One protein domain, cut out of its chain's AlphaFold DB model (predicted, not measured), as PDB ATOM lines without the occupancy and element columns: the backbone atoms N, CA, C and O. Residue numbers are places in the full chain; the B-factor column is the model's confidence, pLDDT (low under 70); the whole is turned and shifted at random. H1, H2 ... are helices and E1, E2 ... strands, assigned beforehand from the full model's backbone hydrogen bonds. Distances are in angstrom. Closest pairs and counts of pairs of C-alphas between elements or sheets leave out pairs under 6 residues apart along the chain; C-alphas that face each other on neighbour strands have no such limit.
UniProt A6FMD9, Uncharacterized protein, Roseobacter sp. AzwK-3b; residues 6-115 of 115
ATOM      1  N   VAL A   6      18.854  14.235  -0.996       88.62
ATOM      2  CA  VAL A   6      17.506  14.820  -0.883       88.62
ATOM      3  C   VAL A   6      16.455  13.752  -0.577       88.62
ATOM      4  O   VAL A   6      15.636  13.936   0.321       88.62
ATOM      5  N   THR A   7      16.493  12.623  -1.287       92.00
ATOM      6  CA  THR A   7      15.584  11.492  -1.044       92.00
ATOM      7  C   THR A   7      15.796  10.914   0.355       92.00
ATOM      8  O   THR A   7      14.827  10.714   1.078       92.00
ATOM      9  N   LEU A   8      17.051  10.739   0.784       91.88
ATOM     10  CA  LEU A   8      17.363  10.207   2.113       91.88
ATOM     11  C   LEU A   8      16.870  11.126   3.246       91.88
ATOM     12  O   LEU A   8      16.309  10.649   4.232       91.88
ATOM     13  N   ILE A   9      17.039  12.444   3.098       92.25
ATOM     14  CA  ILE A   9      16.519  13.434   4.053       92.25
ATOM     15  C   ILE A   9      14.988  13.364   4.124       92.25
ATOM     16  O   ILE A   9      14.428  13.386   5.222       92.25
ATOM     17  N   ALA A  10      14.306  13.266   2.978       93.31
ATOM     18  CA  ALA A  10      12.850  13.149   2.935       93.31
ATOM     19  C   ALA A  10      12.361  11.872   3.641       93.31
ATOM     20  O   ALA A  10      11.446  11.944   4.463       93.31
ATOM     21  N   ASP A  11      13.019  10.736   3.398       92.88
ATOM     22  CA  ASP A  11      12.687   9.460   4.035       92.88
ATOM     23  C   ASP A  11      12.868   9.521   5.560       92.88
ATOM     24  O   ASP A  11      12.011   9.056   6.319       92.88
ATOM     25  N   PHE A  12      13.959  10.129   6.037       93.38
ATOM     26  CA  PHE A  12      14.202  10.295   7.473       93.38
ATOM     27  C   PHE A  12      13.192  11.241   8.125       93.38
ATOM     28  O   PHE A  12      12.749  10.972   9.243       93.38
ATOM     29  N   ARG A  13      12.796  12.322   7.440       94.25
ATOM     30  CA  ARG A  13      11.761  13.244   7.935       94.25
ATOM     31  C   ARG A  13      10.417  12.538   8.065       94.25
ATOM     32  O   ARG A  13       9.832  12.574   9.143       94.25
ATOM     33  N   ALA A  14       9.991  11.823   7.024       93.31
ATOM     34  CA  ALA A  14       8.751  11.054   7.047       93.31
ATOM     35  C   ALA A  14       8.748  10.007   8.176       93.31
ATOM     36  O   ALA A  14       7.746   9.824   8.863       93.31
ATOM     37  N   ALA A  15       9.886   9.344   8.414       91.38
ATOM     38  CA  ALA A  15      10.027   8.395   9.514       91.38
ATOM     39  C   ALA A  15       9.935   9.062  10.899       91.38
ATOM     40  O   ALA A  15       9.276   8.516  11.783       91.38
ATOM     41  N   ALA A  16      10.560  10.227  11.095       91.12
ATOM     42  CA  ALA A  16      10.481  10.965  12.356       91.12
ATOM     43  C   ALA A  16       9.049  11.445  12.642       91.12
ATOM     44  O   ALA A  16       8.544  11.246  13.745       91.12
ATOM     45  N   GLU A  17       8.369  11.993  11.634       91.06
ATOM     46  CA  GLU A  17       6.975  12.439  11.737       91.06
ATOM     47  C   GLU A  17       6.021  11.275  12.053       91.06
ATOM     48  O   GLU A  17       5.145  11.406  12.909       91.06
ATOM     49  N   GLU A  18       6.223  10.106  11.431       90.31
ATOM     50  CA  GLU A  18       5.456   8.889  11.728       90.31
ATOM     51  C   GLU A  18       5.591   8.477  13.207       90.31
ATOM     52  O   GLU A  18       4.606   8.079  13.837       90.31
ATOM     53  N   ILE A  19       6.803   8.560  13.767       88.38
ATOM     54  CA  ILE A  19       7.063   8.232  15.173       88.38
ATOM     55  C   ILE A  19       6.385   9.247  16.094       88.38
ATOM     56  O   ILE A  19       5.658   8.865  17.013       88.38
ATOM     57  N   GLU A  20       6.608  10.535  15.841       87.56
ATOM     58  CA  GLU A  20       6.098  11.640  16.652       87.56
ATOM     59  C   GLU A  20       4.562  11.641  16.697       87.56
ATOM     60  O   GLU A  20       3.982  11.788  17.773       87.56
ATOM     61  N   ALA A  21       3.895  11.352  15.574       85.19
ATOM     62  CA  ALA A  21       2.439  11.225  15.512       85.19
ATOM     63  C   ALA A  21       1.890  10.063  16.363       85.19
ATOM     64  O   ALA A  21       0.756  10.120  16.843       85.19
ATOM     65  N   ARG A  22       2.678   8.997  16.568       81.19
ATOM     66  CA  ARG A  22       2.273   7.831  17.372       81.19
ATOM     67  C   ARG A  22       2.526   7.993  18.863       81.19
ATOM     68  O   ARG A  22       1.902   7.275  19.642       81.19
ATOM     69  N   LEU A  23       3.383   8.925  19.274       79.50
ATOM     70  CA  LEU A  23       3.721   9.204  20.677       79.50
ATOM     71  C   LEU A  23       2.595   9.907  21.466       79.50
ATOM     72  O   LEU A  23       2.862  10.504  22.510       79.50
ATOM     73  N   ALA A  24       1.342   9.836  21.001       60.34
ATOM     74  CA  ALA A  24       0.197  10.462  21.652       60.34
ATOM     75  C   ALA A  24       0.141  10.103  23.158       60.34
ATOM     76  O   ALA A  24       0.281   8.926  23.511       60.34
ATOM     77  N   PRO A  25      -0.070  11.081  24.060       55.56
ATOM     78  CA  PRO A  25      -0.055  10.822  25.492       55.56
ATOM     79  C   PRO A  25      -1.220   9.910  25.874       55.56
ATOM     80  O   PRO A  25      -2.383  10.289  25.748       55.56
ATOM     81  N   SER A  26      -0.929   8.722  26.399       56.16
ATOM     82  CA  SER A  26      -1.943   7.921  27.076       56.16
ATOM     83  C   SER A  26      -1.816   8.123  28.583       56.16
ATOM     84  O   SER A  26      -0.919   7.563  29.210       56.16
ATOM     85  N   ALA A  27      -2.742   8.864  29.193       58.06
ATOM     86  CA  ALA A  27      -2.842   9.010  30.652       58.06
ATOM     87  C   ALA A  27      -3.314   7.716  31.368       58.06
ATOM     88  O   ALA A  27      -3.772   7.752  32.506       58.06
ATOM     89  N   CYS A  28      -3.238   6.562  30.695       64.19
ATOM     90  CA  CYS A  28      -3.718   5.278  31.184       64.19
ATOM     91  C   CYS A  28      -2.562   4.460  31.771       64.19
ATOM     92  O   CYS A  28      -1.651   4.030  31.062       64.19
ATOM     93  N   THR A  29      -2.628   4.194  33.071       60.41
ATOM     94  CA  THR A  29      -1.632   3.418  33.826       60.41
ATOM     95  C   THR A  29      -1.517   1.960  33.367       60.41
ATOM     96  O   THR A  29      -0.428   1.395  33.410       60.41
ATOM     97  N   VAL A  30      -2.599   1.364  32.851       62.25
ATOM     98  CA  VAL A  30      -2.586   0.006  32.265       62.25
ATOM     99  C   VAL A  30      -1.761  -0.035  30.977       62.25
ATOM    100  O   VAL A  30      -1.057  -1.011  30.718       62.25
ATOM    101  N   ILE A  31      -1.792   1.046  30.190       67.12
ATOM    102  CA  ILE A  31      -0.944   1.176  29.004       67.12
ATOM    103  C   ILE A  31       0.520   1.270  29.463       67.12
ATOM    104  O   ILE A  31       1.355   0.531  28.960       67.12
ATOM    105  N   ALA A  32       0.849   2.039  30.501       69.00
ATOM    106  CA  ALA A  32       2.236   2.150  30.971       69.00
ATOM    107  C   ALA A  32       2.892   0.807  31.381       69.00
ATOM    108  O   ALA A  32       4.080   0.603  31.125       69.00
ATOM    109  N   SER A  33       2.147  -0.138  31.965       77.44
ATOM    110  CA  SER A  33       2.715  -1.438  32.352       77.44
ATOM    111  C   SER A  33       2.900  -2.415  31.187       77.44
ATOM    112  O   SER A  33       3.803  -3.239  31.265       77.44
ATOM    113  N   HIS A  34       2.118  -2.299  30.105       87.12
ATOM    114  CA  HIS A  34       2.101  -3.231  28.958       87.12
ATOM    115  C   HIS A  34       2.769  -2.670  27.696       87.12
ATOM    116  O   HIS A  34       2.466  -3.086  26.578       87.12
ATOM    117  N   ASN A  35       3.615  -1.657  27.852       90.88
ATOM    118  CA  ASN A  35       4.212  -0.936  26.735       90.88
ATOM    119  C   ASN A  35       5.742  -0.901  26.835       90.88
ATOM    120  O   ASN A  35       6.379   0.130  26.616       90.88
ATOM    121  N   TRP A  36       6.321  -2.055  27.163       94.06
ATOM    122  CA  TRP A  36       7.763  -2.276  27.191       94.06
ATOM    123  C   TRP A  36       8.218  -3.062  25.967       94.06
ATOM    124  O   TRP A  36       7.494  -3.920  25.465       94.06
ATOM    125  N   ILE A  37       9.415  -2.749  25.484       95.88
ATOM    126  CA  ILE A  37      10.061  -3.391  24.337       95.88
ATOM    127  C   ILE A  37      11.475  -3.833  24.729       95.88
ATOM    128  O   ILE A  37      12.015  -3.369  25.736       95.88
ATOM    129  N   ILE A  38      12.079  -4.711  23.930       97.31
ATOM    130  CA  ILE A  38      13.449  -5.195  24.130       97.31
ATOM    131  C   ILE A  38      14.345  -4.570  23.063       97.31
ATOM    132  O   ILE A  38      13.958  -4.520  21.898       97.31
ATOM    133  N   ILE A  39      15.515  -4.075  23.459       96.50
ATOM    134  CA  ILE A  39      16.473  -3.384  22.589       96.50
ATOM    135  C   ILE A  39      17.863  -3.961  22.848       96.50
ATOM    136  O   ILE A  39      18.301  -3.985  23.997       96.50
ATOM    137  N   ASP A  40      18.547  -4.409  21.801       95.69
ATOM    138  CA  ASP A  40      19.963  -4.788  21.849       95.69
ATOM    139  C   ASP A  40      20.845  -3.698  21.205       95.69
ATOM    140  O   ASP A  40      20.387  -2.580  20.949       95.69
ATOM    141  N   ASP A  41      22.111  -4.017  20.936       93.06
ATOM    142  CA  ASP A  41      23.060  -3.091  20.305       93.06
ATOM    143  C   ASP A  41      22.677  -2.694  18.867       93.06
ATOM    144  O   ASP A  41      23.120  -1.658  18.369       93.06
ATOM    145  N   PHE A  42      21.852  -3.496  18.190       90.69
ATOM    146  CA  PHE A  42      21.408  -3.256  16.816       90.69
ATOM    147  C   PHE A  42      20.036  -2.577  16.755       90.69
ATOM    148  O   PHE A  42      19.728  -1.907  15.767       90.69
ATOM    149  N   GLY A  43      19.215  -2.714  17.798       93.25
ATOM    150  CA  GLY A  43      17.981  -1.959  17.962       93.25
ATOM    151  C   GLY A  43      16.825  -2.750  18.580       93.25
ATOM    152  O   GLY A  43      17.026  -3.772  19.236       93.25
ATOM    153  N   PRO A  44      15.582  -2.263  18.411       96.00
ATOM    154  CA  PRO A  44      14.392  -2.915  18.949       96.00
ATOM    155  C   PRO A  44      14.163  -4.305  18.350       96.00
ATOM    156  O   PRO A  44      14.049  -4.451  17.134       96.00
ATOM    157  N   LEU A  45      14.031  -5.314  19.205       97.00
ATOM    158  CA  LEU A  45      13.800  -6.703  18.820       97.00
ATOM    159  C   LEU A  45      12.317  -6.977  18.539       97.00
ATOM    160  O   LEU A  45      11.427  -6.518  19.256       97.00
ATOM    161  N   THR A  46      12.054  -7.775  17.506       96.38
ATOM    162  CA  THR A  46      10.729  -8.305  17.153       96.38
ATOM    163  C   THR A  46      10.662  -9.787  17.489       96.38
ATOM    164  O   THR A  46      11.637 -10.519  17.307       96.38
ATOM    165  N   PHE A  47       9.504 -10.243  17.965       96.00
ATOM    166  CA  PHE A  47       9.301 -11.623  18.382       96.00
ATOM    167  C   PHE A  47       8.048 -12.224  17.753       96.00
ATOM    168  O   PHE A  47       6.980 -11.609  17.714       96.00
ATOM    169  N   THR A  48       8.155 -13.490  17.361       95.81
ATOM    170  CA  THR A  48       6.985 -14.343  17.144       95.81
ATOM    171  C   THR A  48       6.685 -15.089  18.434       95.81
ATOM    172  O   THR A  48       7.570 -15.734  19.001       95.81
ATOM    173  N   VAL A  49       5.436 -15.008  18.895       93.94
ATOM    174  CA  VAL A  49       4.972 -15.673  20.116       93.94
ATOM    175  C   VAL A  49       4.068 -16.841  19.736       93.94
ATOM    176  O   VAL A  49       2.991 -16.636  19.178       93.94
ATOM    177  N   THR A  50       4.498 -18.065  20.032       95.19
ATOM    178  CA  THR A  50       3.735 -19.291  19.751       95.19
ATOM    179  C   THR A  50       3.278 -19.957  21.053       95.19
ATOM    180  O   THR A  50       4.104 -20.129  21.956       95.19
ATOM    181  N   PRO A  51       1.998 -20.356  21.181       94.25
ATOM    182  CA  PRO A  51       1.530 -21.121  22.335       94.25
ATOM    183  C   PRO A  51       2.233 -22.479  22.449       94.25
ATOM    184  O   PRO A  51       2.365 -23.203  21.467       94.25
ATOM    185  N   GLU A  52       2.627 -22.850  23.666       94.12
ATOM    186  CA  GLU A  52       3.213 -24.147  24.015       94.12
ATOM    187  C   GLU A  52       2.593 -24.670  25.318       94.12
ATOM    188  O   GLU A  52       3.068 -24.418  26.431       94.12
ATOM    189  N   GLY A  53       1.478 -25.395  25.188       92.06
ATOM    190  CA  GLY A  53       0.715 -25.894  26.332       92.06
ATOM    191  C   GLY A  53       0.165 -24.746  27.183       92.06
ATOM    192  O   GLY A  53      -0.678 -23.983  26.726       92.06
ATOM    193  N   LYS A  54       0.632 -24.629  28.434       92.06
ATOM    194  CA  LYS A  54       0.246 -23.545  29.365       92.06
ATOM    195  C   LYS A  54       1.193 -22.336  29.330       92.06
ATOM    196  O   LYS A  54       1.084 -21.459  30.182       92.06
ATOM    197  N   LYS A  55       2.161 -22.317  28.414       89.00
ATOM    198  CA  LYS A  55       3.172 -21.260  28.276       89.00
ATOM    199  C   LYS A  55       3.181 -20.728  26.845       89.00
ATOM    200  O   LYS A  55       2.532 -21.285  25.966       89.00
ATOM    201  N   HIS A  56       3.938 -19.662  26.620       89.62
ATOM    202  CA  HIS A  56       4.246 -19.159  25.288       89.62
ATOM    203  C   HIS A  56       5.758 -19.195  25.073       89.62
ATOM    204  O   HIS A  56       6.517 -18.858  25.983       89.62
ATOM    205  N   ARG A  57       6.192 -19.584  23.872       92.06
ATOM    206  CA  ARG A  57       7.572 -19.405  23.418       92.06
ATOM    207  C   ARG A  57       7.656 -18.105  22.632       92.06
ATOM    208  O   ARG A  57       6.912 -17.927  21.672       92.06
ATOM    209  N   ALA A  58       8.572 -17.228  23.026       94.94
ATOM    210  CA  ALA A  58       8.953 -16.061  22.245       94.94
ATOM    211  C   ALA A  58      10.237 -16.377  21.472       94.94
ATOM    212  O   ALA A  58      11.257 -16.718  22.069       94.94
ATOM    213  N   THR A  59      10.185 -16.260  20.149       95.31
ATOM    214  CA  THR A  59      11.343 -16.435  19.268       95.31
ATOM    215  C   THR A  59      11.685 -15.086  18.658       95.31
ATOM    216  O   THR A  59      10.832 -14.493  17.999       95.31
ATOM    217  N   CYS A  60      12.908 -14.599  18.879       94.81
ATOM    218  CA  CYS A  60      13.391 -13.378  18.234       94.81
ATOM    219  C   CYS A  60      13.482 -13.608  16.721       94.81
ATOM    220  O   CYS A  60      14.101 -14.575  16.276       94.81
ATOM    221  N   THR A  61      12.839 -12.747  15.939       94.69
ATOM    222  CA  THR A  61      12.770 -12.856  14.474       94.69
ATOM    223  C   THR A  61      13.509 -11.738  13.749       94.69
ATOM    224  O   THR A  61      13.598 -11.774  12.523       94.69
ATOM    225  N   GLY A  62      14.070 -10.776  14.483       95.06
ATOM    226  CA  GLY A  62      14.904  -9.710  13.940       95.06
ATOM    227  C   GLY A  62      14.672  -8.375  14.635       95.06
ATOM    228  O   GLY A  62      14.200  -8.325  15.772       95.06
ATOM    229  N   HIS A  63      14.973  -7.295  13.915       95.38
ATOM    230  CA  HIS A  63      14.914  -5.924  14.414       95.38
ATOM    231  C   HIS A  63      13.817  -5.116  13.720       95.38
ATOM    232  O   HIS A  63      13.492  -5.339  12.552       95.38
ATOM    233  N   GLY A  64      13.249  -4.152  14.438       91.88
ATOM    234  CA  GLY A  64      12.210  -3.261  13.938       91.88
ATOM    235  C   GLY A  64      12.311  -1.863  14.536       91.88
ATOM    236  O   GLY A  64      13.210  -1.556  15.310       91.88
ATOM    237  N   ARG A  65      11.366  -0.992  14.176       90.31
ATOM    238  CA  ARG A  65      11.255   0.347  14.782       90.31
ATOM    239  C   ARG A  65      10.575   0.251  16.139       90.31
ATOM    240  O   ARG A  65       9.605  -0.497  16.270       90.31
ATOM    241  N   ALA A  66      10.988   1.060  17.112       90.69
ATOM    242  CA  ALA A  66      10.526   0.955  18.502       90.69
ATOM    243  C   ALA A  66       8.993   1.031  18.641       90.69
ATOM    244  O   ALA A  66       8.391   0.402  19.505       90.69
ATOM    245  N   HIS A  67       8.338   1.762  17.741       85.62
ATOM    246  CA  HIS A  67       6.888   1.940  17.719       85.62
ATOM    247  C   HIS A  67       6.114   0.864  16.925       85.62
ATOM    248  O   HIS A  67       4.885   0.931  16.880       85.62
ATOM    249  N   LYS A  68       6.803  -0.090  16.279       88.75
ATOM    250  CA  LYS A  68       6.220  -1.182  15.467       88.75
ATOM    251  C   LYS A  68       6.470  -2.580  16.044       88.75
ATOM    252  O   LYS A  68       5.833  -3.523  15.586       88.75
ATOM    253  N   VAL A  69       7.383  -2.725  17.008       92.38
ATOM    254  CA  VAL A  69       7.710  -4.026  17.616       92.38
ATOM    255  C   VAL A  69       6.688  -4.462  18.671       92.38
ATOM    256  O   VAL A  69       5.864  -3.670  19.139       92.38
ATOM    257  N   ASN A  70       6.746  -5.745  19.042       93.25
ATOM    258  CA  ASN A  70       5.897  -6.328  20.077       93.25
ATOM    259  C   ASN A  70       6.062  -5.581  21.404       93.25
ATOM    260  O   ASN A  70       7.171  -5.232  21.805       93.25
ATOM    261  N   ARG A  71       4.938  -5.384  22.092       92.44
ATOM    262  CA  ARG A  71       4.888  -4.775  23.418       92.44
ATOM    263  C   ARG A  71       4.632  -5.850  24.457       92.44
ATOM    264  O   ARG A  71       3.833  -6.758  24.230       92.44
ATOM    265  N   PHE A  72       5.292  -5.706  25.588       92.81
ATOM    266  CA  PHE A  72       5.244  -6.642  26.694       92.81
ATOM    267  C   PHE A  72       4.884  -5.920  27.983       92.81
ATOM    268  O   PHE A  72       4.960  -4.687  28.082       92.81
ATOM    269  N   THR A  73       4.527  -6.713  28.992       92.50
ATOM    270  CA  THR A  73       4.612  -6.229  30.364       92.50
ATOM    271  C   THR A  73       6.063  -5.879  30.688       92.50
ATOM    272  O   THR A  73       6.993  -6.399  30.065       92.50
ATOM    273  N   ARG A  74       6.279  -5.004  31.670       92.88
ATOM    274  CA  ARG A  74       7.632  -4.711  32.155       92.88
ATOM    275  C   ARG A  74       8.382  -5.984  32.567       92.88
ATOM    276  O   ARG A  74       9.522  -6.172  32.160       92.88
ATOM    277  N   GLU A  75       7.727  -6.844  33.341       93.81
ATOM    278  CA  GLU A  75       8.317  -8.071  33.889       93.81
ATOM    279  C   GLU A  75       8.700  -9.058  32.776       93.81
ATOM    280  O   GLU A  75       9.819  -9.573  32.760       93.81
ATOM    281  N   ASP A  76       7.816  -9.264  31.794       93.88
ATOM    282  CA  ASP A  76       8.112 -10.114  30.637       93.88
ATOM    283  C   ASP A  76       9.254  -9.531  29.792       93.88
ATOM    284  O   ASP A  76      10.129 -10.272  29.340       93.88
ATOM    285  N   ALA A  77       9.277  -8.206  29.596       95.38
ATOM    286  CA  ALA A  77      10.334  -7.533  28.844       95.38
ATOM    287  C   ALA A  77      11.698  -7.676  29.527       95.38
ATOM    288  O   ALA A  77      12.682  -7.966  28.851       95.38
ATOM    289  N   GLU A  78      11.771  -7.495  30.849       96.06
ATOM    290  CA  GLU A  78      13.004  -7.662  31.628       96.06
ATOM    291  C   GLU A  78      13.511  -9.114  31.565       96.06
ATOM    292  O   GLU A  78      14.702  -9.346  31.346       96.06
ATOM    293  N   CYS A  79      12.607 -10.094  31.664       95.38
ATOM    294  CA  CYS A  79      12.941 -11.513  31.541       95.38
ATOM    295  C   CYS A  79      13.493 -11.865  30.146       95.38
ATOM    296  O   CYS A  79      14.549 -12.491  30.024       95.38
ATOM    297  N   LEU A  80      12.814 -11.423  29.081       95.00
ATOM    298  CA  LEU A  80      13.259 -11.638  27.701       95.00
ATOM    299  C   LEU A  80      14.573 -10.907  27.403       95.00
ATOM    300  O   LEU A  80      15.456 -11.477  26.765       95.00
ATOM    301  N   ALA A  81      14.733  -9.676  27.889       96.12
ATOM    302  CA  ALA A  81      15.954  -8.900  27.711       96.12
ATOM    303  C   ALA A  81      17.170  -9.617  28.311       96.12
ATOM    304  O   ALA A  81      18.197  -9.732  27.642       96.12
ATOM    305  N   ALA A  82      17.036 -10.180  29.516       96.38
ATOM    306  CA  ALA A  82      18.093 -10.978  30.132       96.38
ATOM    307  C   ALA A  82      18.467 -12.203  29.277       96.38
ATOM    308  O   ALA A  82      19.651 -12.485  29.090       96.38
ATOM    309  N   ALA A  83      17.479 -12.896  28.699       93.81
ATOM    310  CA  ALA A  83      17.720 -14.040  27.816       93.81
ATOM    311  C   ALA A  83      18.418 -13.650  26.499       93.81
ATOM    312  O   ALA A  83      19.171 -14.446  25.939       93.81
ATOM    313  N   CYS A  84      18.188 -12.429  26.015       92.50
ATOM    314  CA  CYS A  84      18.772 -11.905  24.783       92.50
ATOM    315  C   CYS A  84      20.084 -11.125  24.991       92.50
ATOM    316  O   CYS A  84      20.617 -10.620  24.011       92.50
ATOM    317  N   SER A  85      20.607 -11.007  26.222       94.81
ATOM    318  CA  SER A  85      21.715 -10.079  26.545       94.81
ATOM    319  C   SER A  85      21.434  -8.640  26.080       94.81
ATOM    320  O   SER A  85      22.306  -7.947  25.569       94.81
ATOM    321  N   ALA A  86      20.184  -8.215  26.239       96.06
ATOM    322  CA  ALA A  86      19.630  -6.952  25.771       96.06
ATOM    323  C   ALA A  86      19.108  -6.120  26.957       96.06
ATOM    324  O   ALA A  86      19.229  -6.516  28.119       96.06
ATOM    325  N   ARG A  87      18.482  -4.971  26.681       96.81
ATOM    326  CA  ARG A  87      17.797  -4.148  27.694       96.81
ATOM    327  C   ARG A  87      16.297  -4.048  27.435       96.81
ATOM    328  O   ARG A  87      15.857  -3.999  26.289       96.81
ATOM    329  N   ALA A  88      15.519  -3.943  28.507       96.38
ATOM    330  CA  ALA A  88      14.112  -3.561  28.438       96.38
ATOM    331  C   ALA A  88      13.982  -2.032  28.484       96.38
ATOM    332  O   ALA A  88      14.684  -1.359  29.241       96.38
ATOM    333  N   ALA A  89      13.082  -1.474  27.680       94.81
ATOM    334  CA  ALA A  89      12.830  -0.039  27.633       94.81
ATOM    335  C   ALA A  89      11.339   0.247  27.490       94.81
ATOM    336  O   ALA A  89      10.611  -0.494  26.826       94.81
ATOM    337  N   PHE A  90      10.889   1.359  28.067       92.19
ATOM    338  CA  PHE A  90       9.548   1.849  27.796       92.19
ATOM    339  C   PHE A  90       9.469   2.335  26.345       92.19
ATOM    340  O   PHE A  90      10.314   3.112  25.894       92.19
ATOM    341  N   TRP A  91       8.461   1.871  25.601       90.56
ATOM    342  CA  TRP A  91       8.410   2.061  24.148       90.56
ATOM    343  C   TRP A  91       8.468   3.537  23.741       90.56
ATOM    344  O   TRP A  91       9.071   3.865  22.725       90.56
ATOM    345  N   ALA A  92       7.825   4.419  24.516       89.38
ATOM    346  CA  ALA A  92       7.670   5.822  24.165       89.38
ATOM    347  C   ALA A  92       9.004   6.558  24.278       89.38
ATOM    348  O   ALA A  92       9.308   7.421  23.457       89.38
ATOM    349  N   ASP A  93       9.813   6.188  25.269       90.88
ATOM    350  CA  ASP A  93      11.140   6.762  25.456       90.88
ATOM    351  C   ASP A  93      12.082   6.269  24.358       90.88
ATOM    352  O   ASP A  93      12.723   7.084  23.699       90.88
ATOM    353  N   ALA A  94      12.054   4.970  24.049       92.56
ATOM    354  CA  ALA A  94      12.817   4.407  22.937       92.56
ATOM    355  C   ALA A  94      12.422   5.008  21.573       92.56
ATOM    356  O   ALA A  94      13.278   5.346  20.759       92.56
ATOM    357  N   ALA A  95      11.126   5.191  21.321       91.62
ATOM    358  CA  ALA A  95      10.634   5.836  20.110       91.62
ATOM    359  C   ALA A  95      11.040   7.320  20.049       91.62
ATOM    360  O   ALA A  95      11.415   7.812  18.986       91.62
ATOM    361  N   ARG A  96      11.041   8.037  21.180       92.06
ATOM    362  CA  ARG A  96      11.536   9.419  21.244       92.06
ATOM    363  C   ARG A  96      13.041   9.498  20.957       92.06
ATOM    364  O   ARG A  96      13.465  10.398  20.235       92.06
ATOM    365  N   GLU A  97      13.835   8.559  21.471       92.75
ATOM    366  CA  GLU A  97      15.270   8.432  21.164       92.75
ATOM    367  C   GLU A  97      15.517   8.168  19.666       92.75
ATOM    368  O   GLU A  97      16.397   8.792  19.060       92.75
ATOM    369  N   GLU A  98      14.718   7.289  19.050       92.69
ATOM    370  CA  GLU A  98      14.763   6.990  17.610       92.69
ATOM    371  C   GLU A  98      14.466   8.251  16.781       92.69
ATOM    372  O   GLU A  98      15.268   8.633  15.924       92.69
ATOM    373  N   ALA A  99      13.373   8.958  17.089       92.94
ATOM    374  CA  ALA A  99      13.011  10.205  16.415       92.94
ATOM    375  C   ALA A  99      14.104  11.277  16.561       92.94
ATOM    376  O   ALA A  99      14.526  11.874  15.568       92.94
ATOM    377  N   ALA A 100      14.636  11.480  17.770       93.94
ATOM    378  CA  ALA A 100      15.717  12.435  18.010       93.94
ATOM    379  C   ALA A 100      16.982  12.096  17.199       93.94
ATOM    380  O   ALA A 100      17.657  12.988  16.681       93.94
ATOM    381  N   THR A 101      17.290  10.808  17.042       94.31
ATOM    382  CA  THR A 101      18.420  10.351  16.226       94.31
ATOM    383  C   THR A 101      18.208  10.645  14.744       94.31
ATOM    384  O   THR A 101      19.107  11.200  14.112       94.31
ATOM    385  N   LEU A 102      17.013  10.378  14.207       93.94
ATOM    386  CA  LEU A 102      16.665  10.730  12.827       93.94
ATOM    387  C   LEU A 102      16.802  12.238  12.579       93.94
ATOM    388  O   LEU A 102      17.422  12.644  11.598       93.94
ATOM    389  N   ARG A 103      16.306  13.072  13.503       94.81
ATOM    390  CA  ARG A 103      16.429  14.539  13.425       94.81
ATOM    391  C   ARG A 103      17.888  15.001  13.398       94.81
ATOM    392  O   ARG A 103      18.229  15.868  12.596       94.81
ATOM    393  N   ARG A 104      18.767  14.397  14.209       96.25
ATOM    394  CA  ARG A 104      20.214  14.682  14.163       96.25
ATOM    395  C   ARG A 104      20.832  14.296  12.822       96.25
ATOM    396  O   ARG A 104      21.584  15.084  12.263       96.25
ATOM    397  N   HIS A 105      20.510  13.116  12.292       94.19
ATOM    398  CA  HIS A 105      21.031  12.681  10.994       94.19
ATOM    399  C   HIS A 105      20.582  13.600   9.856       94.19
ATOM    400  O   HIS A 105      21.400  13.946   9.008       94.19
ATOM    401  N   ILE A 106      19.320  14.038   9.862       94.12
ATOM    402  CA  ILE A 106      18.804  15.033   8.913       94.12
ATOM    403  C   ILE A 106      19.648  16.311   8.967       94.12
ATOM    404  O   ILE A 106      20.152  16.733   7.933       94.12
ATOM    405  N   ALA A 107      19.869  16.873  10.161       94.31
ATOM    406  CA  ALA A 107      20.654  18.097  10.323       94.31
ATOM    407  C   ALA A 107      22.097  17.941   9.803       94.31
ATOM    408  O   ALA A 107      22.616  18.829   9.128       94.31
ATOM    409  N   THR A 108      22.736  16.795  10.063       94.75
ATOM    410  CA  THR A 108      24.076  16.487   9.535       94.75
ATOM    411  C   THR A 108      24.085  16.402   8.007       94.75
ATOM    412  O   THR A 108      24.988  16.944   7.373       94.75
ATOM    413  N   LEU A 109      23.094  15.737   7.404       93.12
ATOM    414  CA  LEU A 109      22.990  15.602   5.947       93.12
ATOM    415  C   LEU A 109      22.715  16.948   5.268       93.12
ATOM    416  O   LEU A 109      23.313  17.244   4.238       93.12
ATOM    417  N   GLU A 110      21.849  17.774   5.855       93.00
ATOM    418  CA  GLU A 110      21.563  19.130   5.376       93.00
ATOM    419  C   GLU A 110      22.819  20.003   5.403       93.00
ATOM    420  O   GLU A 110      23.162  20.602   4.384       93.00
ATOM    421  N   ALA A 111      23.549  20.005   6.523       93.00
ATOM    422  CA  ALA A 111      24.801  20.743   6.655       93.00
ATOM    423  C   ALA A 111      25.851  20.281   5.631       93.00
ATOM    424  O   ALA A 111      26.492  21.112   4.995       93.00
ATOM    425  N   ALA A 112      25.989  18.967   5.425       90.62
ATOM    426  CA  ALA A 112      26.912  18.409   4.438       90.62
ATOM    427  C   ALA A 112      26.507  18.711   2.985       90.62
ATOM    428  O   ALA A 112      27.370  18.775   2.121       90.62
ATOM    429  N   SER A 113      25.211  18.885   2.702       85.38
ATOM    430  CA  SER A 113      24.715  19.217   1.357       85.38
ATOM    431  C   SER A 113      24.836  20.700   0.988       85.38
ATOM    432  O   SER A 113      24.721  21.041  -0.187       85.38
ATOM    433  N   ALA A 114      25.029  21.568   1.984       79.31
ATOM    434  CA  ALA A 114      25.173  23.013   1.817       79.31
ATOM    435  C   ALA A 114      26.641  23.483   1.753       79.31
ATOM    436  O   ALA A 114      26.879  24.661   1.483       79.31
ATOM    437  N   ALA A 115      27.592  22.585   2.038       63.22
ATOM    438  CA  ALA A 115      29.037  22.808   1.976       63.22
ATOM    439  C   ALA A 115      29.601  22.442   0.596       63.22
ATOM    440  O   ALA A 115      30.541  23.142   0.156       63.22
TER     441      ALA A 115
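Overview. This is residues 6 to 115 of the 115 residues of an uncharacterized protein of Roseobacter sp. AzwK-3b (UniProt A6FMD9). Look for a long hairpin, E2 and E3, at one end, a small middle part in which helix H3 packs on the two-strand sheet E1 and E4, and at the other end two long helices, H1 and H4, side by side and running opposite ways. The short helix H2 lies off to one side of this body, on the way from H1 to E1. The printed part has 110 residues, with four named helices and four named strands in the order H1, H2, E1, E2, E3, H3, E4, H4; both two-strand sheets, E2 - E3 and E1 - E4, are antiparallel, and the class is mixed, helices and strands. The whole is loose, with a radius of gyration of the C-alphas of 16.3 A, and its spans are 60 by 30 by 19 A, only just elongated.

Along the chain. Find C-alpha 45 at (13.800, -6.703, 18.820); from there E2, residues 45 to 52, runs 21.1 A. E3, residues 55 to 63, comes back over 23.8 A. E1 is residues 36 to 39 and E4 is residues 87 to 90. H3, residues 74 to 83, measures 14.4 A, and H2 is residues 29 to 33. H1, residues 6 to 22, begins at C-alpha 6, (17.506, 14.820, -0.883), and measures 24.8 A. H4, residues 91 to 113, measures 32.9 A and ends at C-alpha 113, (24.715, 19.217, 1.357).

Arrangement. Start at the hairpin of E2 and E3, whose directions stand at 156 degrees; N 48 and O 59 are within hydrogen-bond range at 2.9 A, and so are N 52 and O 55 at 2.8 A. The closest C-alphas of E1 and E2 are those of Ile 38 and Leu 45, 5.5 A apart. E1 and E4 are antiparallel at 142 degrees, with N 37 and O 89 within hydrogen-bond range at 2.9 A. The closest C-alphas of H3 and E4 are those of Ala 81 and Arg 87, 5.1 A apart. H1 and H4 touch, opposite ways at a shallow tilt of 22 degrees, closest at the C-alphas of Ala 16 and Ala 99, 4.8 A apart. H2 and H3 are close but not clearly touching, with the C-alphas of Ser 33 and Arg 74 closest at 5.9 A. H3 and H4 are apart. In H1, H2, H3 and H4 every O i to N i+4 pair is within hydrogen-bond range.

Size, cuts and confidence. The two C-alphas farthest apart are those of Gly 53 and Ala 115, 61.4 A. The printed part has no cut and no long link. The mean pLDDT of the printed part is 89.7; look for values under 70 at residues 24 to 32 and at residue 115, the chain's last residue.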